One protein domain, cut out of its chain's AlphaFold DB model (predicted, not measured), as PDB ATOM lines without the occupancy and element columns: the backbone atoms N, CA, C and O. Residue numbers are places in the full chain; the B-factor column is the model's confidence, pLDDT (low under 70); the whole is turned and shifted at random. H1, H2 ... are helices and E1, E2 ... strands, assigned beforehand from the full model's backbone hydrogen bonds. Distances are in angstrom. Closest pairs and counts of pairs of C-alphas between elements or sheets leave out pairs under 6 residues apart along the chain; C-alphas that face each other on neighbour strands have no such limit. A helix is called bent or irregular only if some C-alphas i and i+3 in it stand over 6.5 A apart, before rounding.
ATOM      1  N   GLN A  17     -32.973  30.276  49.654       84.25
ATOM      2  CA  GLN A  17     -33.668  30.637  48.417       84.25
ATOM      3  C   GLN A  17     -32.977  31.788  47.700       84.25
ATOM      4  O   GLN A  17     -32.780  31.691  46.498       84.25
ATOM      5  N   GLU A  18     -32.608  32.848  48.423       82.12
ATOM      6  CA  GLU A  18     -32.043  34.061  47.825       82.12
ATOM      7  C   GLU A  18     -30.650  33.802  47.236       82.12
ATOM      8  O   GLU A  18     -30.415  34.151  46.079       82.12
ATOM      9  N   ASP A  19     -29.781  33.092  47.965       86.31
ATOM     10  CA  ASP A  19     -28.445  32.713  47.484       86.31
ATOM     11  C   ASP A  19     -28.516  31.811  46.244       86.31
ATOM     12  O   ASP A  19     -27.770  31.996  45.280       86.31
ATOM     13  N   LEU A  20     -29.441  30.844  46.236       88.94
ATOM     14  CA  LEU A  20     -29.662  29.983  45.074       88.94
ATOM     15  C   LEU A  20     -30.228  30.748  43.887       88.94
ATOM     16  O   LEU A  20     -29.803  30.517  42.756       88.94
ATOM     17  N   ASP A  21     -31.172  31.654  44.126       87.12
ATOM     18  CA  ASP A  21     -31.750  32.480  43.072       87.12
ATOM     19  C   ASP A  21     -30.681  33.366  42.424       87.12
ATOM     20  O   ASP A  21     -30.655  33.520  41.200       87.12
ATOM     21  N   GLU A  22     -29.784  33.942  43.226       89.62
ATOM     22  CA  GLU A  22     -28.650  34.714  42.727       89.62
ATOM     23  C   GLU A  22     -27.671  33.823  41.954       89.62
ATOM     24  O   GLU A  22     -27.261  34.166  40.840       89.62
ATOM     25  N   PHE A  23     -27.324  32.658  42.504       92.56
ATOM     26  CA  PHE A  23     -26.421  31.705  41.867       92.56
ATOM     27  C   PHE A  23     -26.960  31.216  40.516       92.56
ATOM     28  O   PHE A  23     -26.261  31.290  39.505       92.56
ATOM     29  N   PHE A  24     -28.224  30.797  40.450       93.81
ATOM     30  CA  PHE A  24     -28.872  30.387  39.200       93.81
ATOM     31  C   PHE A  24     -29.025  31.539  38.207       93.81
ATOM     32  O   PHE A  24     -29.020  31.303  36.998       93.81
ATOM     33  N   GLY A  25     -29.116  32.783  38.681       93.12
ATOM     34  CA  GLY A  25     -29.086  33.970  37.828       93.12
ATOM     35  C   GLY A  25     -27.742  34.189  37.122       93.12
ATOM     36  O   GLY A  25     -27.706  34.818  36.067       93.12
ATOM     37  N   LYS A  26     -26.641  33.655  37.667       94.00
ATOM     38  CA  LYS A  26     -25.286  33.784  37.103       94.00
ATOM     39  C   LYS A  26     -24.942  32.692  36.086       94.00
ATOM     40  O   LYS A  26     -24.026  32.876  35.287       94.00
ATOM     41  N   ILE A  27     -25.658  31.566  36.097       94.25
ATOM     42  CA  ILE A  27     -25.443  30.464  35.150       94.25
ATOM     43  C   ILE A  27     -26.209  30.772  33.870       94.25
ATOM     44  O   ILE A  27     -27.424  30.603  33.829       94.25
ATOM     45  N   ASN A  28     -25.504  31.191  32.824       95.06
ATOM     46  CA  ASN A  28     -26.102  31.510  31.531       95.06
ATOM     47  C   ASN A  28     -25.748  30.459  30.485       95.06
ATOM     48  O   ASN A  28     -24.614  29.985  30.445       95.06
ATOM     49  N   ASN A  29     -26.713  30.137  29.625       92.19
ATOM     50  CA  ASN A  29     -26.464  29.340  28.430       92.19
ATOM     51  C   ASN A  29     -25.943  30.194  27.256       92.19
ATOM     52  O   ASN A  29     -25.760  31.406  27.372       92.19
ATOM     53  N   GLU A  30     -25.718  29.567  26.105       89.75
ATOM     54  CA  GLU A  30     -25.244  30.190  24.864       89.75
ATOM     55  C   GLU A  30     -26.163  31.297  24.322       89.75
ATOM     56  O   GLU A  30     -25.705  32.169  23.586       89.75
ATOM     57  N   PHE A  31     -27.439  31.300  24.713       88.94
ATOM     58  CA  PHE A  31     -28.415  32.336  24.359       88.94
ATOM     59  C   PHE A  31     -28.485  33.465  25.392       88.94
ATOM     60  O   PHE A  31     -29.374  34.313  25.313       88.94
ATOM     61  N   ASN A  32     -27.574  33.477  26.372       90.56
ATOM     62  CA  ASN A  32     -27.599  34.384  27.516       90.56
ATOM     63  C   ASN A  32     -28.903  34.279  28.340       90.56
ATOM     64  O   ASN A  32     -29.330  35.238  28.983       90.56
ATOM     65  N   LEU A  33     -29.553  33.110  28.303       92.94
ATOM     66  CA  LEU A  33     -30.675  32.782  29.172       92.94
ATOM     67  C   LEU A  33     -30.111  32.228  30.482       92.94
ATOM     68  O   LEU A  33     -29.398  31.222  30.470       92.94
ATOM     69  N   SER A  34     -30.436  32.871  31.603       95.38
ATOM     70  CA  SER A  34     -30.019  32.378  32.919       95.38
ATOM     71  C   SER A  34     -30.783  31.112  33.307       95.38
ATOM     72  O   SER A  34     -31.947  30.947  32.930       95.38
ATOM     73  N   LEU A  35     -30.169  30.238  34.107       93.38
ATOM     74  CA  LEU A  35     -30.822  29.041  34.639       93.38
ATOM     75  C   LEU A  35     -32.063  29.419  35.451       93.38
ATOM     76  O   LEU A  35     -33.097  28.772  35.319       93.38
ATOM     77  N   LYS A  36     -32.001  30.518  36.211       92.12
ATOM     78  CA  LYS A  36     -33.161  31.080  36.916       92.12
ATOM     79  C   LYS A  36     -34.321  31.366  35.960       92.12
ATOM     80  O   LYS A  36     -35.444  30.917  36.189       92.12
ATOM     81  N   THR A  37     -34.062  32.104  34.880       89.75
ATOM     82  CA  THR A  37     -35.096  32.446  33.892       89.75
ATOM     83  C   THR A  37     -35.606  31.198  33.175       89.75
ATOM     84  O   THR A  37     -36.810  31.053  33.002       89.75
ATOM     85  N   ALA A  38     -34.722  30.265  32.820       91.19
ATOM     86  CA  ALA A  38     -35.100  29.012  32.177       91.19
ATOM     87  C   ALA A  38     -36.014  28.156  33.071       91.19
ATOM     88  O   ALA A  38     -37.039  27.659  32.608       91.19
ATOM     89  N   LEU A  39     -35.695  28.027  34.364       89.25
ATOM     90  CA  LEU A  39     -36.549  27.341  35.338       89.25
ATOM     91  C   LEU A  39     -37.894  28.048  35.504       89.25
ATOM     92  O   LEU A  39     -38.917  27.375  35.644       89.25
ATOM     93  N   ARG A  40     -37.911  29.385  35.435       85.88
ATOM     94  CA  ARG A  40     -39.147  30.177  35.433       85.88
ATOM     95  C   ARG A  40     -40.032  29.805  34.257       85.88
ATOM     96  O   ARG A  40     -41.158  29.370  34.465       85.88
ATOM     97  N   GLU A  41     -39.502  29.954  33.045       84.81
ATOM     98  CA  GLU A  41     -40.218  29.696  31.796       84.81
ATOM     99  C   GLU A  41     -40.714  28.247  31.762       84.81
ATOM    100  O   GLU A  41     -41.881  27.986  31.478       84.81
ATOM    101  N   PHE A  42     -39.852  27.296  32.132       82.75
ATOM    102  CA  PHE A  42     -40.209  25.886  32.224       82.75
ATOM    103  C   PHE A  42     -41.365  25.644  33.203       82.75
ATOM    104  O   PHE A  42     -42.347  24.985  32.857       82.75
ATOM    105  N   THR A  43     -41.298  26.227  34.401       78.38
ATOM    106  CA  THR A  43     -42.384  26.135  35.387       78.38
ATOM    107  C   THR A  43     -43.666  26.775  34.841       78.38
ATOM    108  O   THR A  43     -44.754  26.227  35.038       78.38
ATOM    109  N   GLU A  44     -43.564  27.879  34.090       73.50
ATOM    110  CA  GLU A  44     -44.692  28.628  33.507       73.50
ATOM    111  C   GLU A  44     -45.512  27.765  32.553       73.50
ATOM    112  O   GLU A  44     -46.734  27.655  32.696       73.50
ATOM    113  N   TYR A  45     -44.835  27.031  31.669       68.69
ATOM    114  CA  TYR A  45     -45.481  26.074  30.771       68.69
ATOM    115  C   TYR A  45     -46.302  25.017  31.517       68.69
ATOM    116  O   TYR A  45     -47.330  24.552  31.016       68.69
ATOM    117  N   HIS A  46     -45.909  24.667  32.741       62.69
ATOM    118  CA  HIS A  46     -46.621  23.718  33.596       62.69
ATOM    119  C   HIS A  46     -47.618  24.382  34.563       62.69
ATOM    120  O   HIS A  46     -48.390  23.691  35.236       62.69
ATOM    121  N   THR A  47     -47.686  25.716  34.593       55.50
ATOM    122  CA  THR A  47     -48.469  26.489  35.571       55.50
ATOM    123  C   THR A  47     -49.972  26.424  35.319       55.50
ATOM    124  O   THR A  47     -50.746  26.482  36.271       55.50
ATOM    125  N   HIS A  48     -50.420  26.155  34.087       52.62
ATOM    126  CA  HIS A  48     -51.839  25.878  33.809       52.62
ATOM    127  C   HIS A  48     -52.383  24.680  34.616       52.62
ATOM    128  O   HIS A  48     -53.579  24.619  34.893       52.62
ATOM    129  N   LYS A  49     -51.514  23.751  35.047       49.91
ATOM    130  CA  LYS A  49     -51.860  22.645  35.963       49.91
ATOM    131  C   LYS A  49     -51.772  23.032  37.445       49.91
ATOM    132  O   LYS A  49     -52.329  22.334  38.287       49.91
ATOM    133  N   CYS A  50     -51.074  24.123  37.753       43.50
ATOM    134  CA  CYS A  50     -50.829  24.635  39.102       43.50
ATOM    135  C   CYS A  50     -51.755  25.803  39.480       43.50
ATOM    136  O   CYS A  50     -51.649  26.316  40.592       43.50
ATOM    137  N   ASN A  51     -52.665  26.215  38.588       45.47
ATOM    138  CA  ASN A  51     -53.632  27.282  38.826       45.47
ATOM    139  C   ASN A  51     -54.659  26.839  39.884       45.47
ATOM    140  O   ASN A  51     -55.708  26.272  39.578       45.47
ATOM    141  N   TYR A  52     -54.293  27.004  41.154       44.88
ATOM    142  CA  TYR A  52     -55.022  26.425  42.275       44.88
ATOM    143  C   TYR A  52     -56.216  27.281  42.726       44.88
ATOM    144  O   TYR A  52     -57.105  26.777  43.412       44.88
ATOM    145  N   THR A  53     -56.276  28.549  42.318       45.91
ATOM    146  CA  THR A  53     -57.231  29.521  42.877       45.91
ATOM    147  C   THR A  53     -57.975  30.362  41.841       45.91
ATOM    148  O   THR A  53     -58.747  31.234  42.224       45.91
ATOM    149  N   GLY A  54     -57.801  30.123  40.535       45.59
ATOM    150  CA  GLY A  54     -58.421  30.979  39.513       45.59
ATOM    151  C   GLY A  54     -57.853  32.404  39.499       45.59
ATOM    152  O   GLY A  54     -58.417  33.287  38.859       45.59
ATOM    153  N   PHE A  55     -56.731  32.621  40.191       47.00
ATOM    154  CA  PHE A  55     -55.963  33.853  40.151       47.00
ATOM    155  C   PHE A  55     -55.097  33.834  38.889       47.00
ATOM    156  O   PHE A  55     -54.178  33.026  38.762       47.00
ATOM    157  N   ILE A  56     -55.418  34.699  37.930       54.44
ATOM    158  CA  ILE A  56     -54.575  34.938  36.755       54.44
ATOM    159  C   ILE A  56     -53.621  36.071  37.130       54.44
ATOM    160  O   ILE A  56     -53.860  37.232  36.814       54.44
ATOM    161  N   SER A  57     -52.574  35.744  37.880       54.31
ATOM    162  CA  SER A  57     -51.415  36.629  38.028       54.31
ATOM    163  C   SER A  57     -50.601  36.613  36.740       54.31
ATOM    164  O   SER A  57     -50.389  35.530  36.185       54.31
ATOM    165  N   ASP A  58     -50.105  37.774  36.296       61.41
ATOM    166  CA  ASP A  58     -49.040  37.805  35.292       61.41
ATOM    167  C   ASP A  58     -47.857  37.006  35.872       61.41
ATOM    168  O   ASP A  58     -47.425  37.289  36.996       61.41
ATOM    169  N   PRO A  59     -47.336  35.984  35.172       60.81
ATOM    170  CA  PRO A  59     -46.178  35.221  35.614       60.81
ATOM    171  C   PRO A  59     -44.998  36.097  36.020       60.81
ATOM    172  O   PRO A  59     -44.208  35.650  36.844       60.81
ATOM    173  N   LYS A  60     -44.888  37.334  35.508       66.44
ATOM    174  CA  LYS A  60     -43.897  38.353  35.908       66.44
ATOM    175  C   LYS A  60     -44.004  38.796  37.368       66.44
ATOM    176  O   LYS A  60     -42.970  39.067  37.981       66.44
ATOM    177  N   ASP A  61     -45.201  38.778  37.938       64.62
ATOM    178  CA  ASP A  61     -45.461  39.194  39.320       64.62
ATOM    179  C   ASP A  61     -45.171  38.078  40.334       64.62
ATOM    180  O   ASP A  61     -45.172  38.307  41.543       64.62
ATOM    181  N   LEU A  62     -44.911  36.857  39.855       68.06
ATOM    182  CA  LEU A  62     -44.635  35.687  40.684       68.06
ATOM    183  C   LEU A  62     -43.129  35.473  40.882       68.06
ATOM    184  O   LEU A  62     -42.304  35.747  40.012       68.06
ATOM    185  N   THR A  63     -42.765  34.922  42.032       72.38
ATOM    186  CA  THR A  63     -41.400  34.467  42.341       72.38
ATOM    187  C   THR A  63     -41.315  32.950  42.217       72.38
ATOM    188  O   THR A  63     -42.326  32.269  42.388       72.38
ATOM    189  N   ILE A  64     -40.141  32.408  41.885       77.88
ATOM    190  CA  ILE A  64     -39.929  30.955  41.928       77.88
ATOM    191  C   ILE A  64     -39.570  30.583  43.361       77.88
ATOM    192  O   ILE A  64     -38.741  31.240  43.979       77.88
ATOM    193  N   TYR A  65     -40.181  29.519  43.863       80.69
ATOM    194  CA  TYR A  65     -39.784  28.869  45.100       80.69
ATOM    195  C   TYR A  65     -39.270  27.468  44.795       80.69
ATOM    196  O   TYR A  65     -39.981  26.648  44.202       80.69
ATOM    197  N   TYR A  66     -38.042  27.199  45.217       85.06
ATOM    198  CA  TYR A  66     -37.398  25.898  45.118       85.06
ATOM    199  C   TYR A  66     -37.640  25.128  46.418       85.06
ATOM    200  O   TYR A  66     -37.148  25.513  47.473       85.06
ATOM    201  N   GLN A  67     -38.393  24.037  46.381       84.50
ATOM    202  CA  GLN A  67     -38.543  23.182  47.554       84.50
ATOM    203  C   GLN A  67     -37.382  22.204  47.616       84.50
ATOM    204  O   GLN A  67     -37.283  21.313  46.770       84.50
ATOM    205  N   PHE A  68     -36.537  22.362  48.630       86.00
ATOM    206  CA  PHE A  68     -35.496  21.400  48.927       86.00
ATOM    207  C   PHE A  68     -35.962  20.420  49.998       86.00
ATOM    208  O   PHE A  68     -36.890  20.662  50.764       86.00
ATOM    209  N   ASN A  69     -35.307  19.273  50.025       86.19
ATOM    210  CA  ASN A  69     -35.377  18.339  51.126       86.19
ATOM    211  C   ASN A  69     -33.949  18.055  51.572       86.19
ATOM    212  O   ASN A  69     -33.125  17.560  50.797       86.19
ATOM    213  N   PHE A  70     -33.634  18.447  52.802       84.69
ATOM    214  CA  PHE A  70     -32.290  18.341  53.344       84.69
ATOM    215  C   PHE A  70     -32.125  17.045  54.138       84.69
ATOM    216  O   PHE A  70     -32.751  16.869  55.181       84.69
ATOM    217  N   ASP A  71     -31.239  16.160  53.671       83.69
ATOM    218  CA  ASP A  71     -30.807  14.982  54.428       83.69
ATOM    219  C   ASP A  71     -29.614  15.356  55.327       83.69
ATOM    220  O   ASP A  71     -28.478  15.481  54.844       83.69
ATOM    221  N   PRO A  72     -29.818  15.490  56.650       73.81
ATOM    222  CA  PRO A  72     -28.752  15.858  57.565       73.81
ATOM    223  C   PRO A  72     -27.682  14.770  57.681       73.81
ATOM    224  O   PRO A  72     -26.572  15.082  58.098       73.81
ATOM    225  N   ASN A  73     -27.947  13.509  57.343       77.44
ATOM    226  CA  ASN A  73     -26.920  12.464  57.428       77.44
ATOM    227  C   ASN A  73     -25.931  12.566  56.262       77.44
ATOM    228  O   ASN A  73     -24.752  12.261  56.426       77.44
ATOM    229  N   LYS A  74     -26.411  13.005  55.094       82.00
ATOM    230  CA  LYS A  74     -25.603  13.163  53.875       82.00
ATOM    231  C   LYS A  74     -25.101  14.589  53.661       82.00
ATOM    232  O   LYS A  74     -24.246  14.796  52.808       82.00
ATOM    233  N   ASN A  75     -25.627  15.548  54.425       79.19
ATOM    234  CA  ASN A  75     -25.400  16.979  54.231       79.19
ATOM    235  C   ASN A  75     -25.727  17.417  52.790       79.19
ATOM    236  O   ASN A  75     -24.931  18.094  52.140       79.19
ATOM    237  N   LEU A  76     -26.879  16.965  52.288       88.62
ATOM    238  CA  LEU A  76     -27.306  17.146  50.901       88.62
ATOM    239  C   LEU A  76     -28.741  17.677  50.858       88.62
ATOM    240  O   LEU A  76     -29.648  17.041  51.395       88.62
ATOM    241  N   ALA A  77     -28.939  18.822  50.211       90.50
ATOM    242  CA  ALA A  77     -30.244  19.412  49.938       90.50
ATOM    243  C   ALA A  77     -30.697  19.028  48.524       90.50
ATOM    244  O   ALA A  77     -30.144  19.497  47.534       90.50
ATOM    245  N   THR A  78     -31.704  18.168  48.411       91.00
ATOM    246  CA  THR A  78     -32.212  17.702  47.111       91.00
ATOM    247  C   THR A  78     -33.360  18.586  46.660       91.00
ATOM    248  O   THR A  78     -34.314  18.755  47.415       91.00
ATOM    249  N   LEU A  79     -33.278  19.160  45.458       90.06
ATOM    250  CA  LEU A  79     -34.392  19.900  44.872       90.06
ATOM    251  C   LEU A  79     -35.515  18.910  44.573       90.06
ATOM    252  O   LEU A  79     -35.346  18.045  43.724       90.06
ATOM    253  N   GLU A  80     -36.652  19.024  45.247       85.56
ATOM    254  CA  GLU A  80     -37.794  18.151  44.980       85.56
ATOM    255  C   GLU A  80     -38.706  18.737  43.909       85.56
ATOM    256  O   GLU A  80     -39.233  17.997  43.079       85.56
ATOM    257  N   LYS A  81     -38.958  20.053  43.970       81.25
ATOM    258  CA  LYS A  81     -39.934  20.745  43.116       81.25
ATOM    259  C   LYS A  81     -39.638  22.239  42.989       81.25
ATOM    260  O   LYS A  81     -39.090  22.851  43.902       81.25
ATOM    261  N   CYS A  82     -40.115  22.833  41.896       81.56
ATOM    262  CA  CYS A  82     -40.183  24.282  41.697       81.56
ATOM    263  C   CYS A  82     -41.649  24.721  41.594       81.56
ATOM    264  O   CYS A  82     -42.450  24.053  40.934       81.56
ATOM    265  N   PHE A  83     -41.998  25.853  42.201       75.00
ATOM    266  CA  PHE A  83     -43.341  26.434  42.104       75.00
ATOM    267  C   PHE A  83     -43.277  27.933  41.869       75.00
ATOM    268  O   PHE A  83     -42.296  28.580  42.227       75.00
ATOM    269  N   PHE A  84     -44.370  28.490  41.355       70.88
ATOM    270  CA  PHE A  84     -44.604  29.921  41.459       70.88
ATOM    271  C   PHE A  84     -45.264  30.281  42.773       70.88
ATOM    272  O   PHE A  84     -46.185  29.612  43.239       70.88
ATOM    273  N   VAL A  85     -44.817  31.401  43.317       66.50
ATOM    274  CA  VAL A  85     -45.275  31.936  44.582       66.50
ATOM    275  C   VAL A  85     -45.584  33.416  44.415       66.50
ATOM    276  O   VAL A  85     -44.760  34.193  43.928       66.50
ATOM    277  N   SER A  86     -46.788  33.802  44.836       60.00
ATOM    278  CA  SER A  86     -47.192  35.206  44.887       60.00
ATOM    279  C   SER A  86     -46.459  35.937  46.021       60.00
ATOM    280  O   SER A  86     -46.353  35.391  47.125       60.00
ATOM    281  N   PRO A  87     -45.989  37.177  45.790       53.97
ATOM    282  CA  PRO A  87     -45.352  37.998  46.817       53.97
ATOM    283  C   PRO A  87     -46.324  38.460  47.919       53.97
ATOM    284  O   PRO A  87     -45.884  38.927  48.968       53.97
ATOM    285  N   GLU A  88     -47.643  38.337  47.735       51.78
ATOM    286  CA  GLU A  88     -48.620  38.836  48.709       51.78
ATOM    287  C   GLU A  88     -48.870  37.856  49.876       51.78
ATOM    288  O   GLU A  88     -49.720  36.965  49.817       51.78
ATOM    289  N   ALA A  89     -48.200  38.077  51.012       50.84
ATOM    290  CA  ALA A  89     -48.378  37.315  52.262       50.84
ATOM    291  C   ALA A  89     -49.653  37.673  53.075       50.84
ATOM    292  O   ALA A  89     -49.815  37.267  54.228       50.84
ATOM    293  N   ARG A  90     -50.583  38.454  52.505       43.75
ATOM    294  CA  ARG A  90     -51.578  39.244  53.264       43.75
ATOM    295  C   ARG A  90     -52.656  38.443  54.017       43.75
ATOM    296  O   ARG A  90     -53.361  39.012  54.849       43.75
ATOM    297  N   HIS A  91     -52.813  37.144  53.768       39.12
ATOM    298  CA  HIS A  91     -54.004  36.406  54.216       39.12
ATOM    299  C   HIS A  91     -53.817  35.602  55.512       39.12
ATOM    300  O   HIS A  91     -54.800  35.286  56.178       39.12
ATOM    301  N   ILE A  92     -52.578  35.307  55.921       44.88
ATOM    302  CA  ILE A  92     -52.321  34.456  57.102       44.88
ATOM    303  C   ILE A  92     -52.093  35.276  58.374       44.88
ATOM    304  O   ILE A  92     -52.453  34.846  59.468       44.88
ATOM    305  N   LEU A  93     -51.579  36.496  58.229       39.94
ATOM    306  CA  LEU A  93     -51.258  37.389  59.346       39.94
ATOM    307  C   LEU A  93     -52.405  38.319  59.743       39.94
ATOM    308  O   LEU A  93     -52.443  38.823  60.863       39.94
ATOM    309  N   THR A  94     -53.388  38.509  58.863       42.25
ATOM    310  CA  THR A  94     -54.539  39.386  59.120       42.25
ATOM    311  C   THR A  94     -55.459  38.882  60.238       42.25
ATOM    312  O   THR A  94     -56.330  39.629  60.677       42.25
ATOM    313  N   TYR A 128     -39.034  36.862  60.817       44.56
ATOM    314  CA  TYR A 128     -39.038  35.789  59.833       44.56
ATOM    315  C   TYR A 128     -40.127  35.966  58.774       44.56
ATOM    316  O   TYR A 128     -40.152  35.186  57.824       44.56
ATOM    317  N   GLU A 129     -41.014  36.952  58.942       41.91
ATOM    318  CA  GLU A 129     -42.114  37.265  58.025       41.91
ATOM    319  C   GLU A 129     -41.589  37.574  56.618       41.91
ATOM    320  O   GLU A 129     -41.994  36.926  55.652       41.91
ATOM    321  N   ASP A 130     -40.575  38.435  56.522       47.59
ATOM    322  CA  ASP A 130     -39.909  38.766  55.257       47.59
ATOM    323  C   ASP A 130     -39.148  37.576  54.650       47.59
ATOM    324  O   ASP A 130     -38.960  37.497  53.434       47.59
ATOM    325  N   LYS A 131     -38.757  36.609  55.493       47.75
ATOM    326  CA  LYS A 131     -38.022  35.395  55.100       47.75
ATOM    327  C   LYS A 131     -38.940  34.264  54.624       47.75
ATOM    328  O   LYS A 131     -38.445  33.212  54.230       47.75
ATOM    329  N   PHE A 132     -40.262  34.421  54.703       51.56
ATOM    330  CA  PHE A 132     -41.237  33.433  54.234       51.56
ATOM    331  C   PHE A 132     -42.183  34.066  53.208       51.56
ATOM    332  O   PHE A 132     -43.395  34.161  53.398       51.56
ATOM    333  N   LYS A 133     -41.632  34.467  52.061       50.56
ATOM    334  CA  LYS A 133     -42.446  34.790  50.882       50.56
ATOM    335  C   LYS A 133     -43.205  33.518  50.469       50.56
ATOM    336  O   LYS A 133     -42.589  32.482  50.241       50.56
ATOM    337  N   GLY A 134     -44.540  33.571  50.424       53.50
ATOM    338  CA  GLY A 134     -45.365  32.468  49.902       53.50
ATOM    339  C   GLY A 134     -46.288  31.725  50.849       53.50
ATOM    340  O   GLY A 134     -46.877  30.722  50.457       53.50
ATOM    341  N   LEU A 135     -46.476  32.222  52.067       55.16
ATOM    342  CA  LEU A 135     -47.386  31.621  53.041       55.16
ATOM    343  C   LEU A 135     -48.800  31.404  52.471       55.16
ATOM    344  O   LEU A 135     -49.371  30.323  52.624       55.16
ATOM    345  N   THR A 136     -49.333  32.412  51.771       55.66
ATOM    346  CA  THR A 136     -50.668  32.387  51.152       55.66
ATOM    347  C   THR A 136     -50.814  31.214  50.182       55.66
ATOM    348  O   THR A 136     -51.798  30.484  50.244       55.66
ATOM    349  N   PHE A 137     -49.789  30.958  49.363       62.00
ATOM    350  CA  PHE A 137     -49.794  29.862  48.398       62.00
ATOM    351  C   PHE A 137     -49.955  28.496  49.077       62.00
ATOM    352  O   PHE A 137     -50.790  27.702  48.648       62.00
ATOM    353  N   PHE A 138     -49.222  28.224  50.162       66.00
ATOM    354  CA  PHE A 138     -49.329  26.945  50.871       66.00
ATOM    355  C   PHE A 138     -50.686  26.767  51.561       66.00
ATOM    356  O   PHE A 138     -51.251  25.671  51.532       66.00
ATOM    357  N   ALA A 139     -51.225  27.822  52.178       65.50
ATOM    358  CA  ALA A 139     -52.541  27.758  52.813       65.50
ATOM    359  C   ALA A 139     -53.649  27.499  51.782       65.50
ATOM    360  O   ALA A 139     -54.462  26.591  51.973       65.50
ATOM    361  N   ASP A 140     -53.625  28.226  50.666       62.16
ATOM    362  CA  ASP A 140     -54.605  28.094  49.590       62.16
ATOM    363  C   ASP A 140     -54.498  26.734  48.895       62.16
ATOM    364  O   ASP A 140     -55.510  26.052  48.698       62.16
ATOM    365  N   PHE A 141     -53.272  26.293  48.582       68.44
ATOM    366  CA  PHE A 141     -53.012  24.992  47.963       68.44
ATOM    367  C   PHE A 141     -53.560  23.847  48.818       68.44
ATOM    368  O   PHE A 141     -54.161  22.896  48.324       68.44
ATOM    369  N   ASN A 142     -53.418  23.935  50.131       69.88
ATOM    370  CA  ASN A 142     -53.874  22.872  51.018       69.88
ATOM    371  C   ASN A 142     -55.308  23.060  51.522       69.88
ATOM    372  O   ASN A 142     -55.810  22.182  52.218       69.88
ATOM    373  N   ARG A 143     -55.978  24.168  51.164       70.81
ATOM    374  CA  ARG A 143     -57.294  24.561  51.702       70.81
ATOM    375  C   ARG A 143     -57.316  24.553  53.236       70.81
ATOM    376  O   ARG A 143     -58.276  24.083  53.844       70.81
ATOM    377  N   LEU A 144     -56.235  25.023  53.853       66.38
ATOM    378  CA  LEU A 144     -56.086  24.991  55.306       66.38
ATOM    379  C   LEU A 144     -56.933  26.075  55.959       66.38
ATOM    380  O   LEU A 144     -57.009  27.208  55.484       66.38
ATOM    381  N   GLU A 145     -57.513  25.748  57.110       67.19
ATOM    382  CA  GLU A 145     -58.113  26.756  57.975       67.19
ATOM    383  C   GLU A 145     -57.040  27.694  58.547       67.19
ATOM    384  O   GLU A 145     -55.898  27.291  58.778       67.19
ATOM    385  N   LYS A 146     -57.416  28.942  58.861       66.38
ATOM    386  CA  LYS A 146     -56.488  29.987  59.344       66.38
ATOM    387  C   LYS A 146     -55.626  29.533  60.528       66.38
ATOM    388  O   LYS A 146     -54.425  29.790  60.557       66.38
ATOM    389  N   HIS A 147     -56.228  28.843  61.499       61.38
ATOM    390  CA  HIS A 147     -55.515  28.336  62.672       61.38
ATOM    391  C   HIS A 147     -54.499  27.241  62.305       61.38
ATOM    392  O   HIS A 147     -53.369  27.257  62.790       61.38
ATOM    393  N   GLN A 148     -54.881  26.311  61.424       66.69
ATOM    394  CA  GLN A 148     -54.000  25.237  60.961       66.69
ATOM    395  C   GLN A 148     -52.834  25.787  60.138       66.69
ATOM    396  O   GLN A 148     -51.693  25.402  60.379       66.69
ATOM    397  N   ALA A 149     -53.108  26.740  59.239       67.25
ATOM    398  CA  ALA A 149     -52.076  27.449  58.494       67.25
ATOM    399  C   ALA A 149     -51.081  28.116  59.456       67.25
ATOM    400  O   ALA A 149     -49.888  27.854  59.370       67.25
ATOM    401  N   LYS A 150     -51.559  28.883  60.447       66.38
ATOM    402  CA  LYS A 150     -50.690  29.515  61.453       66.38
ATOM    403  C   LYS A 150     -49.814  28.501  62.197       66.38
ATOM    404  O   LYS A 150     -48.613  28.728  62.312       66.38
ATOM    405  N   LYS A 151     -50.398  27.410  62.708       67.56
ATOM    406  CA  LYS A 151     -49.647  26.374  63.436       67.56
ATOM    407  C   LYS A 151     -48.526  25.805  62.568       67.56
ATOM    408  O   LYS A 151     -47.378  25.791  62.987       67.56
ATOM    409  N   MET A 152     -48.864  25.422  61.340       70.38
ATOM    410  CA  MET A 152     -47.913  24.883  60.377       70.38
ATOM    411  C   MET A 152     -46.743  25.847  60.157       70.38
ATOM    412  O   MET A 152     -45.592  25.445  60.245       70.38
ATOM    413  N   LEU A 153     -46.999  27.140  59.972       67.94
ATOM    414  CA  LEU A 153     -45.912  28.105  59.785       67.94
ATOM    415  C   LEU A 153     -45.021  28.291  61.006       67.94
ATOM    416  O   LEU A 153     -43.810  28.435  60.849       67.94
ATOM    417  N   LEU A 154     -45.597  28.276  62.207       64.69
ATOM    418  CA  LEU A 154     -44.818  28.336  63.443       64.69
ATOM    419  C   LEU A 154     -43.912  27.112  63.582       64.69
ATOM    420  O   LEU A 154     -42.725  27.270  63.864       64.69
ATOM    421  N   ASP A 155     -44.453  25.921  63.322       67.56
ATOM    422  CA  ASP A 155     -43.708  24.664  63.394       67.56
ATOM    423  C   ASP A 155     -42.541  24.671  62.385       67.56
ATOM    424  O   ASP A 155     -41.395  24.411  62.753       67.56
ATOM    425  N   TYR A 156     -42.788  25.069  61.132       74.19
ATOM    426  CA  TYR A 156     -41.746  25.142  60.101       74.19
ATOM    427  C   TYR A 156     -40.723  26.259  60.339       74.19
ATOM    428  O   TYR A 156     -39.542  26.065  60.056       74.19
ATOM    429  N   SER A 157     -41.129  27.405  60.897       66.25
ATOM    430  CA  SER A 157     -40.186  28.459  61.289       66.25
ATOM    431  C   SER A 157     -39.264  27.985  62.408       66.25
ATOM    432  O   SER A 157     -38.057  28.195  62.335       66.25
ATOM    433  N   TYR A 158     -39.815  27.308  63.416       67.50
ATOM    434  CA  TYR A 158     -39.022  26.728  64.495       67.50
ATOM    435  C   TYR A 158     -38.026  25.688  63.964       67.50
ATOM    436  O   TYR A 158     -36.847  25.721  64.313       67.50
ATOM    437  N   LEU A 159     -38.478  24.794  63.078       72.12
ATOM    438  CA  LEU A 159     -37.617  23.793  62.443       72.12
ATOM    439  C   LEU A 159     -36.506  24.431  61.606       72.12
ATOM    440  O   LEU A 159     -35.364  23.975  61.653       72.12
ATOM    441  N   ARG A 160     -36.816  25.503  60.874       75.31
ATOM    442  CA  ARG A 160     -35.832  26.245  60.087       75.31
ATOM    443  C   ARG A 160     -34.716  26.804  60.957       75.31
ATOM    444  O   ARG A 160     -33.544  26.586  60.654       75.31
ATOM    445  N   ASP A 161     -35.071  27.463  62.053       69.44
ATOM    446  CA  ASP A 161     -34.096  28.019  62.994       69.44
ATOM    447  C   ASP A 161     -33.207  26.918  63.585       69.44
ATOM    448  O   ASP A 161     -31.995  27.086  63.728       69.44
ATOM    449  N   LYS A 162     -33.793  25.751  63.887       72.38
ATOM    450  CA  LYS A 162     -33.043  24.585  64.368       72.38
ATOM    451  C   LYS A 162     -32.090  24.025  63.322       72.38
ATOM    452  O   LYS A 162     -30.954  23.703  63.665       72.38
ATOM    453  N   ASN A 163     -32.507  23.954  62.062       76.06
ATOM    454  CA  ASN A 163     -31.650  23.501  60.970       76.06
ATOM    455  C   ASN A 163     -30.487  24.467  60.716       76.06
ATOM    456  O   ASN A 163     -29.352  24.012  60.577       76.06
ATOM    457  N   GLN A 164     -30.729  25.782  60.732       77.06
ATOM    458  CA  GLN A 164     -29.662  26.786  60.649       77.06
ATOM    459  C   GLN A 164     -28.663  26.631  61.799       77.06
ATOM    460  O   GLN A 164     -27.455  26.559  61.573       77.06
ATOM    461  N   GLN A 165     -29.164  26.499  63.032       72.44
ATOM    462  CA  GLN A 165     -28.327  26.283  64.208       72.44
ATOM    463  C   GLN A 165     -27.481  25.006  64.069       72.44
ATOM    464  O   GLN A 165     -26.282  25.023  64.341       72.44
ATOM    465  N   LEU A 166     -28.081  23.904  63.614       74.69
ATOM    466  CA  LEU A 166     -27.394  22.629  63.405       74.69
ATOM    467  C   LEU A 166     -26.305  22.725  62.327       74.69
ATOM    468  O   LEU A 166     -25.217  22.185  62.523       74.69
ATOM    469  N   LEU A 167     -26.561  23.422  61.218       76.62
ATOM    470  CA  LEU A 167     -25.560  23.655  60.173       76.62
ATOM    471  C   LEU A 167     -24.350  24.425  60.702       76.62
ATOM    472  O   LEU A 167     -23.215  24.011  60.466       76.62
ATOM    473  N   ILE A 168     -24.580  25.496  61.466       72.12
ATOM    474  CA  ILE A 168     -23.499  26.284  62.069       72.12
ATOM    475  C   ILE A 168     -22.710  25.428  63.058       72.12
ATOM    476  O   ILE A 168     -21.486  25.393  62.999       72.12
ATOM    477  N   LEU A 169     -23.393  24.689  63.938       69.88
ATOM    478  CA  LEU A 169     -22.731  23.817  64.912       69.88
ATOM    479  C   LEU A 169     -21.887  22.729  64.241       69.88
ATOM    480  O   LEU A 169     -20.786  22.439  64.704       69.88
ATOM    481  N   ARG A 170     -22.370  22.144  63.141       71.12
ATOM    482  CA  ARG A 170     -21.595  21.187  62.339       71.12
ATOM    483  C   ARG A 170     -20.370  21.831  61.710       71.12
ATOM    484  O   ARG A 170     -19.309  21.218  61.726       71.12
ATOM    485  N   ASN A 171     -20.512  23.051  61.199       65.94
ATOM    486  CA  ASN A 171     -19.398  23.795  60.626       65.94
ATOM    487  C   ASN A 171     -18.326  24.100  61.686       65.94
ATOM    488  O   ASN A 171     -17.153  23.805  61.480       65.94
ATOM    489  N   LEU A 172     -18.740  24.568  62.868       64.69
ATOM    490  CA  LEU A 172     -17.846  24.815  64.006       64.69
ATOM    491  C   LEU A 172     -17.125  23.545  64.480       64.69
ATOM    492  O   LEU A 172     -15.951  23.594  64.834       64.69
ATOM    493  N   ASN A 173     -17.806  22.396  64.470       62.66
ATOM    494  CA  ASN A 173     -17.223  21.120  64.893       62.66
ATOM    495  C   ASN A 173     -16.186  20.562  63.895       62.66
ATOM    496  O   ASN A 173     -15.412  19.678  64.251       62.66
ATOM    497  N   ASN A 174     -16.152  21.077  62.661       60.16
ATOM    498  CA  ASN A 174     -15.205  20.671  61.619       60.16
ATOM    499  C   ASN A 174     -13.895  21.497  61.610       60.16
ATOM    500  O   ASN A 174     -13.097  21.324  60.694       60.16
ATOM    501  N   ASN A 175     -13.637  22.311  62.648       51.31
ATOM    502  CA  ASN A 175     -12.442  23.148  62.860       51.31
ATOM    503  C   ASN A 175     -12.226  24.290  61.849       51.31
ATOM    504  O   ASN A 175     -11.455  24.157  60.899       51.31
ATOM    505  N   TYR A 176     -12.768  25.469  62.170       49.75
ATOM    506  CA  TYR A 176     -12.181  26.752  61.777       49.75
ATOM    507  C   TYR A 176     -12.096  27.670  62.999       49.75
ATOM    508  O   TYR A 176     -13.083  27.907  63.690       49.75
ATOM    509  N   ASP A 177     -10.890  28.164  63.253       42.50
ATOM    510  CA  ASP A 177     -10.445  28.935  64.422       42.50
ATOM    511  C   ASP A 177     -10.952  30.397  64.418       42.50
ATOM    512  O   ASP A 177     -10.226  31.330  64.754       42.50
ATOM    513  N   TYR A 178     -12.188  30.637  63.969       45.44
ATOM    514  CA  TYR A 178     -12.715  31.990  63.795       45.44
ATOM    515  C   TYR A 178     -14.175  32.100  64.233       45.44
ATOM    516  O   TYR A 178     -15.086  31.684  63.518       45.44
ATOM    517  N   ASP A 179     -14.388  32.799  65.351       48.16
ATOM    518  CA  ASP A 179     -15.676  33.243  65.919       48.16
ATOM    519  C   ASP A 179     -16.545  34.119  64.975       48.16
ATOM    520  O   ASP A 179     -17.548  34.695  65.393       48.16
ATOM    521  N   VAL A 180     -16.171  34.262  63.697       48.84
ATOM    522  CA  VAL A 180     -16.712  35.275  62.771       48.84
ATOM    523  C   VAL A 180     -17.279  34.674  61.477       48.84
ATOM    524  O   VAL A 180     -18.085  35.319  60.807       48.84
ATOM    525  N   LEU A 181     -16.923  33.437  61.110       50.59
ATOM    526  CA  LEU A 181     -17.317  32.862  59.818       50.59
ATOM    527  C   LEU A 181     -18.711  32.214  59.897       50.59
ATOM    528  O   LEU A 181     -18.862  31.050  60.260       50.59
ATOM    529  N   LYS A 182     -19.744  32.991  59.543       65.19
ATOM    530  CA  LYS A 182     -21.138  32.528  59.411       65.19
ATOM    531  C   LYS A 182     -21.460  31.957  58.021       65.19
ATOM    532  O   LYS A 182     -22.622  31.926  57.634       65.19
ATOM    533  N   GLU A 183     -20.462  31.533  57.251       71.31
ATOM    534  CA  GLU A 183     -20.689  30.910  55.944       71.31
ATOM    535  C   GLU A 183     -20.612  29.391  56.064       71.31
ATOM    536  O   GLU A 183     -19.644  28.843  56.593       71.31
ATOM    537  N   VAL A 184     -21.640  28.698  55.576       77.56
ATOM    538  CA  VAL A 184     -21.689  27.235  55.524       77.56
ATOM    539  C   VAL A 184     -21.749  26.800  54.069       77.56
ATOM    540  O   VAL A 184     -22.577  27.290  53.308       77.56
ATOM    541  N   VAL A 185     -20.899  25.851  53.679       84.38
ATOM    542  CA  VAL A 185     -20.991  25.232  52.352       84.38
ATOM    543  C   VAL A 185     -22.093  24.178  52.369       84.38
ATOM    544  O   VAL A 185     -22.013  23.186  53.102       84.38
ATOM    545  N   VAL A 186     -23.112  24.380  51.540       87.50
ATOM    546  CA  VAL A 186     -24.215  23.438  51.356       87.50
ATOM    547  C   VAL A 186     -24.115  22.789  49.982       87.50
ATOM    548  O   VAL A 186     -23.854  23.457  48.981       87.50
ATOM    549  N   LYS A 187     -24.339  21.472  49.934       91.94
ATOM    550  CA  LYS A 187     -24.436  20.716  48.683       91.94
ATOM    551  C   LYS A 187     -25.888  20.640  48.243       91.94
ATOM    552  O   LYS A 187     -26.729  20.185  49.021       91.94
ATOM    553  N   PHE A 188     -26.159  21.020  47.003       93.50
ATOM    554  CA  PHE A 188     -27.475  20.902  46.392       93.50
ATOM    555  C   PHE A 188     -27.465  19.871  45.276       93.50
ATOM    556  O   PHE A 188     -26.599  19.911  44.405       93.50
ATOM    557  N   ASP A 189     -28.442  18.973  45.296       94.25
ATOM    558  CA  ASP A 189     -28.686  17.997  44.239       94.25
ATOM    559  C   ASP A 189     -29.821  18.490  43.335       94.25
ATOM    560  O   ASP A 189     -30.964  18.650  43.773       94.25
ATOM    561  N   LEU A 190     -29.493  18.745  42.067       93.19
ATOM    562  CA  LEU A 190     -30.425  19.210  41.039       93.19
ATOM    563  C   LEU A 190     -30.907  18.081  40.119       93.19
ATOM    564  O   LEU A 190     -31.414  18.350  39.027       93.19
ATOM    565  N   SER A 191     -30.764  16.815  40.522       91.88
ATOM    566  CA  SER A 191     -31.174  15.651  39.721       91.88
ATOM    567  C   SER A 191     -32.638  15.697  39.276       91.88
ATOM    568  O   SER A 191     -32.949  15.198  38.193       91.88
ATOM    569  N   PHE A 192     -33.501  16.409  40.007       88.56
ATOM    570  CA  PHE A 192     -34.867  16.739  39.590       88.56
ATOM    571  C   PHE A 192     -34.972  17.298  38.162       88.56
ATOM    572  O   PHE A 192     -35.928  16.993  37.454       88.56
ATOM    573  N   LEU A 193     -33.983  18.063  37.685       89.38
ATOM    574  CA  LEU A 193     -33.976  18.597  36.316       89.38
ATOM    575  C   LEU A 193     -33.916  17.494  35.246       89.38
ATOM    576  O   LEU A 193     -34.449  17.654  34.148       89.38
ATOM    577  N   LYS A 194     -33.290  16.352  35.551       86.69
ATOM    578  CA  LYS A 194     -33.341  15.174  34.673       86.69
ATOM    579  C   LYS A 194     -34.714  14.511  34.736       86.69
ATOM    580  O   LYS A 194     -35.231  14.111  33.702       86.69
ATOM    581  N   GLU A 195     -35.295  14.414  35.927       84.44
ATOM    582  CA  GLU A 195     -36.570  13.723  36.159       84.44
ATOM    583  C   GLU A 195     -37.772  14.455  35.554       84.44
ATOM    584  O   GLU A 195     -38.730  13.815  35.127       84.44
ATOM    585  N   CYS A 196     -37.733  15.788  35.496       79.25
ATOM    586  CA  CYS A 196     -38.840  16.594  34.987       79.25
ATOM    587  C   CYS A 196     -38.772  16.882  33.481       79.25
ATOM    588  O   CYS A 196     -39.505  17.743  33.012       79.25
ATOM    589  N   SER A 197     -37.917  16.198  32.712       81.81
ATOM    590  CA  SER A 197     -37.727  16.451  31.270       81.81
ATOM    591  C   SER A 197     -37.227  17.865  30.929       81.81
ATOM    592  O   SER A 197     -37.265  18.263  29.764       81.81
ATOM    593  N   PHE A 198     -36.703  18.631  31.898       87.94
ATOM    594  CA  PHE A 198     -36.197  19.992  31.664       87.94
ATOM    595  C   PHE A 198     -35.182  20.016  30.520       87.94
ATOM    596  O   PHE A 198     -35.294  20.806  29.584       87.94
ATOM    597  N   PHE A 199     -34.233  19.080  30.542       87.88
ATOM    598  CA  PHE A 199     -33.198  19.005  29.520       87.88
ATOM    599  C   PHE A 199     -33.597  18.269  28.229       87.88
ATOM    600  O   PHE A 199     -32.741  18.069  27.364       87.88
ATOM    601  N   GLU A 200     -34.834  17.788  28.115       85.94
ATOM    602  CA  GLU A 200     -35.370  17.244  26.856       85.94
ATOM    603  C   GLU A 200     -35.879  18.366  25.946       85.94
ATOM    604  O   GLU A 200     -35.992  18.182  24.737       85.94
ATOM    605  N   ASN A 201     -36.145  19.548  26.509       85.81
ATOM    606  CA  ASN A 201     -36.510  20.726  25.743       85.81
ATOM    607  C   ASN A 201     -35.266  21.335  25.078       85.81
ATOM    608  O   ASN A 201     -34.317  21.716  25.766       85.81
ATOM    609  N   GLU A 202     -35.290  21.479  23.752       86.06
ATOM    610  CA  GLU A 202     -34.176  22.025  22.962       86.06
ATOM    611  C   GLU A 202     -33.693  23.391  23.474       86.06
ATOM    612  O   GLU A 202     -32.492  23.645  23.490       86.06
ATOM    613  N   ARG A 203     -34.604  24.235  23.984       85.81
ATOM    614  CA  ARG A 203     -34.284  25.565  24.532       85.81
ATOM    615  C   ARG A 203     -33.396  25.505  25.780       85.81
ATOM    616  O   ARG A 203     -32.656  26.450  26.042       85.81
ATOM    617  N   TYR A 204     -33.483  24.425  26.560       90.38
ATOM    618  CA  TYR A 204     -32.790  24.277  27.848       90.38
ATOM    619  C   TYR A 204     -31.743  23.150  27.846       90.38
ATOM    620  O   TYR A 204     -30.994  22.989  28.810       90.38
ATOM    621  N   ALA A 205     -31.663  22.355  26.776       89.50
ATOM    622  CA  ALA A 205     -30.798  21.180  26.695       89.50
ATOM    623  C   ALA A 205     -29.305  21.508  26.881       89.50
ATOM    624  O   ALA A 205     -28.558  20.696  27.435       89.50
ATOM    625  N   SER A 206     -28.869  22.699  26.472       92.12
ATOM    626  CA  SER A 206     -27.475  23.132  26.570       92.12
ATOM    627  C   SER A 206     -26.972  23.315  28.002       92.12
ATOM    628  O   SER A 206     -25.777  23.142  28.250       92.12
ATOM    629  N   PHE A 207     -27.861  23.509  28.986       93.62
ATOM    630  CA  PHE A 207     -27.474  23.518  30.400       93.62
ATOM    631  C   PHE A 207     -26.821  22.199  30.847       93.62
ATOM    632  O   PHE A 207     -26.029  22.222  31.788       93.62
ATOM    633  N   LYS A 208     -27.056  21.068  30.154       90.69
ATOM    634  CA  LYS A 208     -26.341  19.800  30.418       90.69
ATOM    635  C   LYS A 208     -24.820  19.919  30.262       90.69
ATOM    636  O   LYS A 208     -24.104  19.129  30.863       90.69
ATOM    637  N   GLN A 209     -24.340  20.840  29.424       90.19
ATOM    638  CA  GLN A 209     -22.909  21.042  29.169       90.19
ATOM    639  C   GLN A 209     -22.266  22.002  30.179       90.19
ATOM    640  O   GLN A 209     -21.046  22.028  30.309       90.19
ATOM    641  N   ILE A 210     -23.089  22.790  30.874       92.38
ATOM    642  CA  ILE A 210     -22.665  23.856  31.789       92.38
ATOM    643  C   ILE A 210     -22.709  23.361  33.234       92.38
ATOM    644  O   ILE A 210     -21.814  23.645  34.027       92.38
ATOM    645  N   LEU A 211     -23.764  22.622  33.580       92.62
ATOM    646  CA  LEU A 211     -23.941  22.068  34.912       92.62
ATOM    647  C   LEU A 211     -23.009  20.868  35.145       92.62
ATOM    648  O   LEU A 211     -22.709  20.126  34.205       92.62
ATOM    649  N   PRO A 212     -22.592  20.622  36.401       91.19
ATOM    650  CA  PRO A 212     -21.825  19.434  36.747       91.19
ATOM    651  C   PRO A 212     -22.524  18.143  36.277       91.19
ATOM    652  O   PRO A 212     -23.745  18.032  36.419       91.19
ATOM    653  N   PRO A 213     -21.798  17.118  35.785       89.31
ATOM    654  CA  PRO A 213     -22.417  15.891  35.264       89.31
ATOM    655  C   PRO A 213     -23.311  15.147  36.275       89.31
ATOM    656  O   PRO A 213     -24.343  14.564  35.916       89.31
ATOM    657  N   ASN A 214     -22.919  15.185  37.553       91.12
ATOM    658  CA  ASN A 214     -23.663  14.617  38.677       91.12
ATOM    659  C   ASN A 214     -24.793  15.529  39.184       91.12
ATOM    660  O   ASN A 214     -25.544  15.094  40.044       91.12
ATOM    661  N   LEU A 215     -24.922  16.750  38.649       92.81
ATOM    662  CA  LEU A 215     -25.882  17.779  39.063       92.81
ATOM    663  C   LEU A 215     -25.791  18.181  40.540       92.81
ATOM    664  O   LEU A 215     -26.737  18.753  41.080       92.81
ATOM    665  N   ILE A 216     -24.644  17.920  41.169       94.62
ATOM    666  CA  ILE A 216     -24.364  18.375  42.525       94.62
ATOM    667  C   ILE A 216     -23.588  19.682  42.433       94.62
ATOM    668  O   ILE A 216     -22.512  19.728  41.837       94.62
ATOM    669  N   ILE A 217     -24.135  20.730  43.040       93.38
ATOM    670  CA  ILE A 217     -23.481  22.031  43.187       93.38
ATOM    671  C   ILE A 217     -23.166  22.275  44.659       93.38
ATOM    672  O   ILE A 217     -23.899  21.838  45.544       93.38
ATOM    673  N   GLU A 218     -22.076  22.980  44.924       90.88
ATOM    674  CA  GLU A 218     -21.702  23.398  46.272       90.88
ATOM    675  C   GLU A 218     -21.751  24.920  46.324       90.88
ATOM    676  O   GLU A 218     -21.139  25.587  45.488       90.88
ATOM    677  N   LEU A 219     -22.509  25.462  47.273       88.75
ATOM    678  CA  LEU A 219     -22.705  26.900  47.417       88.75
ATOM    679  C   LEU A 219     -22.366  27.319  48.854       88.75
ATOM    680  O   LEU A 219     -22.899  26.713  49.791       88.75
ATOM    681  N   PRO A 220     -21.493  28.320  49.057       84.38
ATOM    682  CA  PRO A 220     -21.340  28.960  50.354       84.38
ATOM    683  C   PRO A 220     -22.574  29.816  50.646       84.38
ATOM    684  O   PRO A 220     -22.998  30.609  49.808       84.38
ATOM    685  N   ILE A 221     -23.150  29.639  51.830       82.50
ATOM    686  CA  ILE A 221     -24.366  30.323  52.268       82.50
ATOM    687  C   ILE A 221     -24.053  31.099  53.531       82.50
ATOM    688  O   ILE A 221     -23.662  30.505  54.540       82.50
ATOM    689  N   ALA A 222     -24.249  32.413  53.476       75.62
ATOM    690  CA  ALA A 222     -24.139  33.270  54.640       75.62
ATOM    691  C   ALA A 222     -25.385  33.105  55.519       75.62
ATOM    692  O   ALA A 222     -26.513  33.364  55.107       75.62
ATOM    693  N   LEU A 223     -25.187  32.669  56.759       70.19
ATOM    694  CA  LEU A 223     -26.258  32.513  57.729       70.19
ATOM    695  C   LEU A 223     -26.293  33.736  58.637       70.19
ATOM    696  O   LEU A 223     -25.444  33.902  59.512       70.19
ATOM    697  N   ASP A 224     -27.306  34.582  58.477       61.44
ATOM    698  CA  ASP A 224     -27.564  35.648  59.442       61.44
ATOM    699  C   ASP A 224     -28.233  35.077  60.703       61.44
ATOM    700  O   ASP A 224     -29.456  35.096  60.867       61.44
ATOM    701  N   TYR A 225     -27.406  34.467  61.555       58.38
ATOM    702  CA  TYR A 225     -27.810  33.838  62.808       58.38
ATOM    703  C   TYR A 225     -26.853  34.242  63.930       58.38
ATOM    704  O   TYR A 225     -25.629  34.238  63.762       58.38
ATOM    705  N   GLU A 226     -27.395  34.605  65.088       54.28
ATOM    706  CA  GLU A 226     -26.619  34.736  66.319       54.28
ATOM    707  C   GLU A 226     -26.702  33.417  67.082       54.28
ATOM    708  O   GLU A 226     -27.785  32.954  67.443       54.28
ATOM    709  N   LEU A 227     -25.552  32.782  67.315       54.41
ATOM    710  CA  LEU A 227     -25.505  31.574  68.126       54.41
ATOM    711  C   LEU A 227     -26.007  31.899  69.530       54.41
ATOM    712  O   LEU A 227     -25.358  32.623  70.285       54.41
ATOM    713  N   ASN A 228     -27.136  31.302  69.903       53.88
ATOM    714  CA  ASN A 228     -27.538  31.260  71.300       53.88
ATOM    715  C   ASN A 228     -26.386  30.653  72.110       53.88
ATOM    716  O   ASN A 228     -25.891  29.581  71.762       53.88
ATOM    717  N   LEU A 229     -25.940  31.335  73.168       48.31
ATOM    718  CA  LEU A 229     -24.848  30.864  74.021       48.31
ATOM    719  C   LEU A 229     -25.215  29.503  74.626       48.31
ATOM    720  O   LEU A 229     -26.032  29.414  75.542       48.31
ATOM    721  N   ILE A 230     -24.604  28.436  74.111       46.75
ATOM    722  CA  ILE A 230     -24.738  27.087  74.666       46.75
ATOM    723  C   ILE A 230     -23.650  26.929  75.734       46.75
ATOM    724  O   ILE A 230     -22.464  27.028  75.394       46.75
ATOM    725  N   PRO A 231     -24.002  26.666  77.008       42.91
ATOM    726  CA  PRO A 231     -23.018  26.363  78.043       42.91
ATOM    727  C   PRO A 231     -22.094  25.231  77.580       42.91
ATOM    728  O   PRO A 231     -22.580  24.205  77.113       42.91
ATOM    729  N   GLU A 232     -20.772  25.382  77.722       48.38
ATOM    730  CA  GLU A 232     -19.793  24.422  77.171       48.38
ATOM    731  C   GLU A 232     -20.055  22.969  77.582       48.38
ATOM    732  O   GLU A 232     -19.885  22.049  76.784       48.38
ATOM    733  N   LYS A 233     -20.556  22.774  78.805       43.50
ATOM    734  CA  LYS A 233     -20.923  21.467  79.363       43.50
ATOM    735  C   LYS A 233     -22.039  20.763  78.580       43.50
ATOM    736  O   LYS A 233     -22.069  19.542  78.553       43.50
ATOM    737  N   LEU A 234     -22.916  21.527  77.928       39.09
ATOM    738  CA  LEU A 234     -24.085  21.039  77.194       39.09
ATOM    739  C   LEU A 234     -23.853  20.966  75.679       39.09
ATOM    740  O   LEU A 234     -24.702  20.436  74.971       39.09
ATOM    741  N   LYS A 235     -22.718  21.463  75.154       50.88
ATOM    742  CA  LYS A 235     -22.436  21.442  73.704       50.88
ATOM    743  C   LYS A 235     -22.439  20.017  73.135       50.88
ATOM    744  O   LYS A 235     -23.026  19.781  72.085       50.88
ATOM    745  N   LYS A 236     -21.836  19.053  73.845       47.38
ATOM    746  CA  LYS A 236     -21.856  17.632  73.446       47.38
ATOM    747  C   LYS A 236     -23.247  17.008  73.571       47.38
ATOM    748  O   LYS A 236     -23.639  16.258  72.687       47.38
ATOM    749  N   GLU A 237     -23.992  17.332  74.626       42.81
ATOM    750  CA  GLU A 237     -25.334  16.784  74.865       42.81
ATOM    751  C   GLU A 237     -26.365  17.333  73.870       42.81
ATOM    752  O   GLU A 237     -27.130  16.552  73.326       42.81
ATOM    753  N   GLN A 238     -26.329  18.624  73.519       45.84
ATOM    754  CA  GLN A 238     -27.201  19.193  72.480       45.84
ATOM    755  C   GLN A 238     -26.880  18.682  71.074       45.84
ATOM    756  O   GLN A 238     -27.794  18.516  70.274       45.84
ATOM    757  N   LEU A 239     -25.611  18.404  70.749       46.69
ATOM    758  CA  LEU A 239     -25.256  17.745  69.485       46.69
ATOM    759  C   LEU A 239     -25.830  16.322  69.411       46.69
ATOM    760  O   LEU A 239     -26.228  15.881  68.336       46.69
ATOM    761  N   ILE A 240     -25.885  15.614  70.541       43.53
ATOM    762  CA  ILE A 240     -26.518  14.295  70.643       43.53
ATOM    763  C   ILE A 240     -28.044  14.434  70.534       43.53
ATOM    764  O   ILE A 240     -28.635  13.713  69.738       43.53
ATOM    765  N   ASP A 241     -28.647  15.404  71.227       40.25
ATOM    766  CA  ASP A 241     -30.099  15.630  71.275       40.25
ATOM    767  C   ASP A 241     -30.675  16.103  69.918       40.25
ATOM    768  O   ASP A 241     -31.718  15.644  69.448       40.25
ATOM    769  N   LEU A 242     -29.931  16.960  69.207       42.94
ATOM    770  CA  LEU A 242     -30.243  17.385  67.837       42.94
ATOM    771  C   LEU A 242     -30.034  16.264  66.807       42.94
ATOM    772  O   LEU A 242     -30.764  16.202  65.820       42.94
ATOM    773  N   ASN A 243     -29.066  15.366  67.023       41.78
ATOM    774  CA  ASN A 243     -28.906  14.169  66.192       41.78
ATOM    775  C   ASN A 243     -29.980  13.103  66.489       41.78
ATOM    776  O   ASN A 243     -30.280  12.298  65.604       41.78
ATOM    777  N   SER A 244     -30.558  13.082  67.698       40.59
ATOM    778  CA  SER A 244     -31.668  12.193  68.077       40.59
ATOM    779  C   SER A 244     -33.051  12.715  67.697       40.59
ATOM    780  O   SER A 244     -33.985  11.923  67.669       40.59
ATOM    781  N   LEU A 245     -33.188  13.976  67.274       40.31
ATOM    782  CA  LEU A 245     -34.381  14.512  66.594       40.31
ATOM    783  C   LEU A 245     -34.563  13.956  65.160       40.31
ATOM    784  O   LEU A 245     -35.154  14.598  64.289       40.31
ATOM    785  N   LYS A 246     -34.079  12.733  64.902       38.41
ATOM    786  CA  LYS A 246     -34.469  11.942  63.735       38.41
ATOM    787  C   LYS A 246     -35.970  11.676  63.812       38.41
ATOM    788  O   LYS A 246     -36.401  10.803  64.546       38.41
TER     789      LYS A 246
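What this domain is: This is residues 17 to 94 and 128 to 246 of the 250 residues of an uncharacterized protein of Mycoplasma wenyonii (strain Massachusetts) (UniProt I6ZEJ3). Look first for a four-stranded sheet, strongly twisted and curled like part of a barrel, with H1 and H2 packed on one face. Long H4 passes the sheet, grazing it with residues 163 to 172; short H3 meets H4 near its first residues, and H7 lies far out beyond H4. The printed part has 197 residues, in the order H1 H2 E1 E2 H3 H4 E3 H5 H6 E4 H7; the sheet, E1 E2 E3 E4, is mixed, and the class is mixed, helices and strands. It is compact, with a radius of gyration of the C-alphas of 19.0 A and spans of 56 by 45 by 27 A.

Where its parts are: Find C-alpha 63 at (-41.400, 34.467, 42.341); from there E1 runs 25.3 A to residue 71. E2, residues 76 to 85, is 24.1 A long and bends by 60 degrees at residue 81. E3, residues 183 to 189, and E4, residues 216 to 222, are each 19.2 A long. H1 is residues 17 to 26 and H2 residues 35 to 47. H3 is residues 135 to 142. Find C-alpha 146 at (-56.488, 29.987, 59.344), where H4 begins its 40.6 A to residue 173. H5, residues 192 to 195, and H6, residues 207 to 210, are short. H7, residues 232 to 244, ends with C-alpha 244 at (-31.668, 12.193, 68.077); it is irregular, with C-alphas 233 and 236 7.1 A apart.

How they stand to each other: Begin at the antiparallel hairpin E1 and E2, where N 65 and O 83 are 2.8 A apart. E2 and E3 are parallel, with N 77 and O 187 at 2.9 A. E3 and E4 are antiparallel, with N 186 and O 219 at 2.9 A. H1 on one face of the sheet makes two layers, a helix layer and a sheet layer. H2 is on the same face, over E1 and E2 at a height over the sheet of 8.3 A. H2 touches H1 with residues 35 to 37 alone; the closest C-alphas, of Phe 24 and Lys 36, are 4.9 A apart. H5 only grazes the sheet with residues 192 to 195. H3 only grazes it with residues 135 to 138, and only just touches H4, with 3 pairs of C-alphas within 8 A, the closest those of Ala 139 and Ala 149 at 5.7 A. H7 is close to H4 but not clearly touching, as is H6 to H2; the closest C-alphas are those of Leu 166 and Leu 242, 7.4 A, and of Leu 35 and Phe 207, 7.7 A. Every O i to N i+4 pair is within hydrogen-bond range in H1, H3 and H4, but 8 of 9 in H2 and 7 of 9 in H7; H5 and H6 are too short for one.

The domain as a whole: The two C-alphas farthest apart, of Glu 202 and Lys 233, are 57.9 A apart. Residues 95 to 127 are not printed, and C-alphas 94 and 128 are 15.9 A apart across this cut. The links H2 to E1 and H5 to H6 are long, and residues 174 to 180 stand free. Mean pLDDT of the printed part is 70.6; 93 residues are under 70, among them 45 to 62 and 224 to 246.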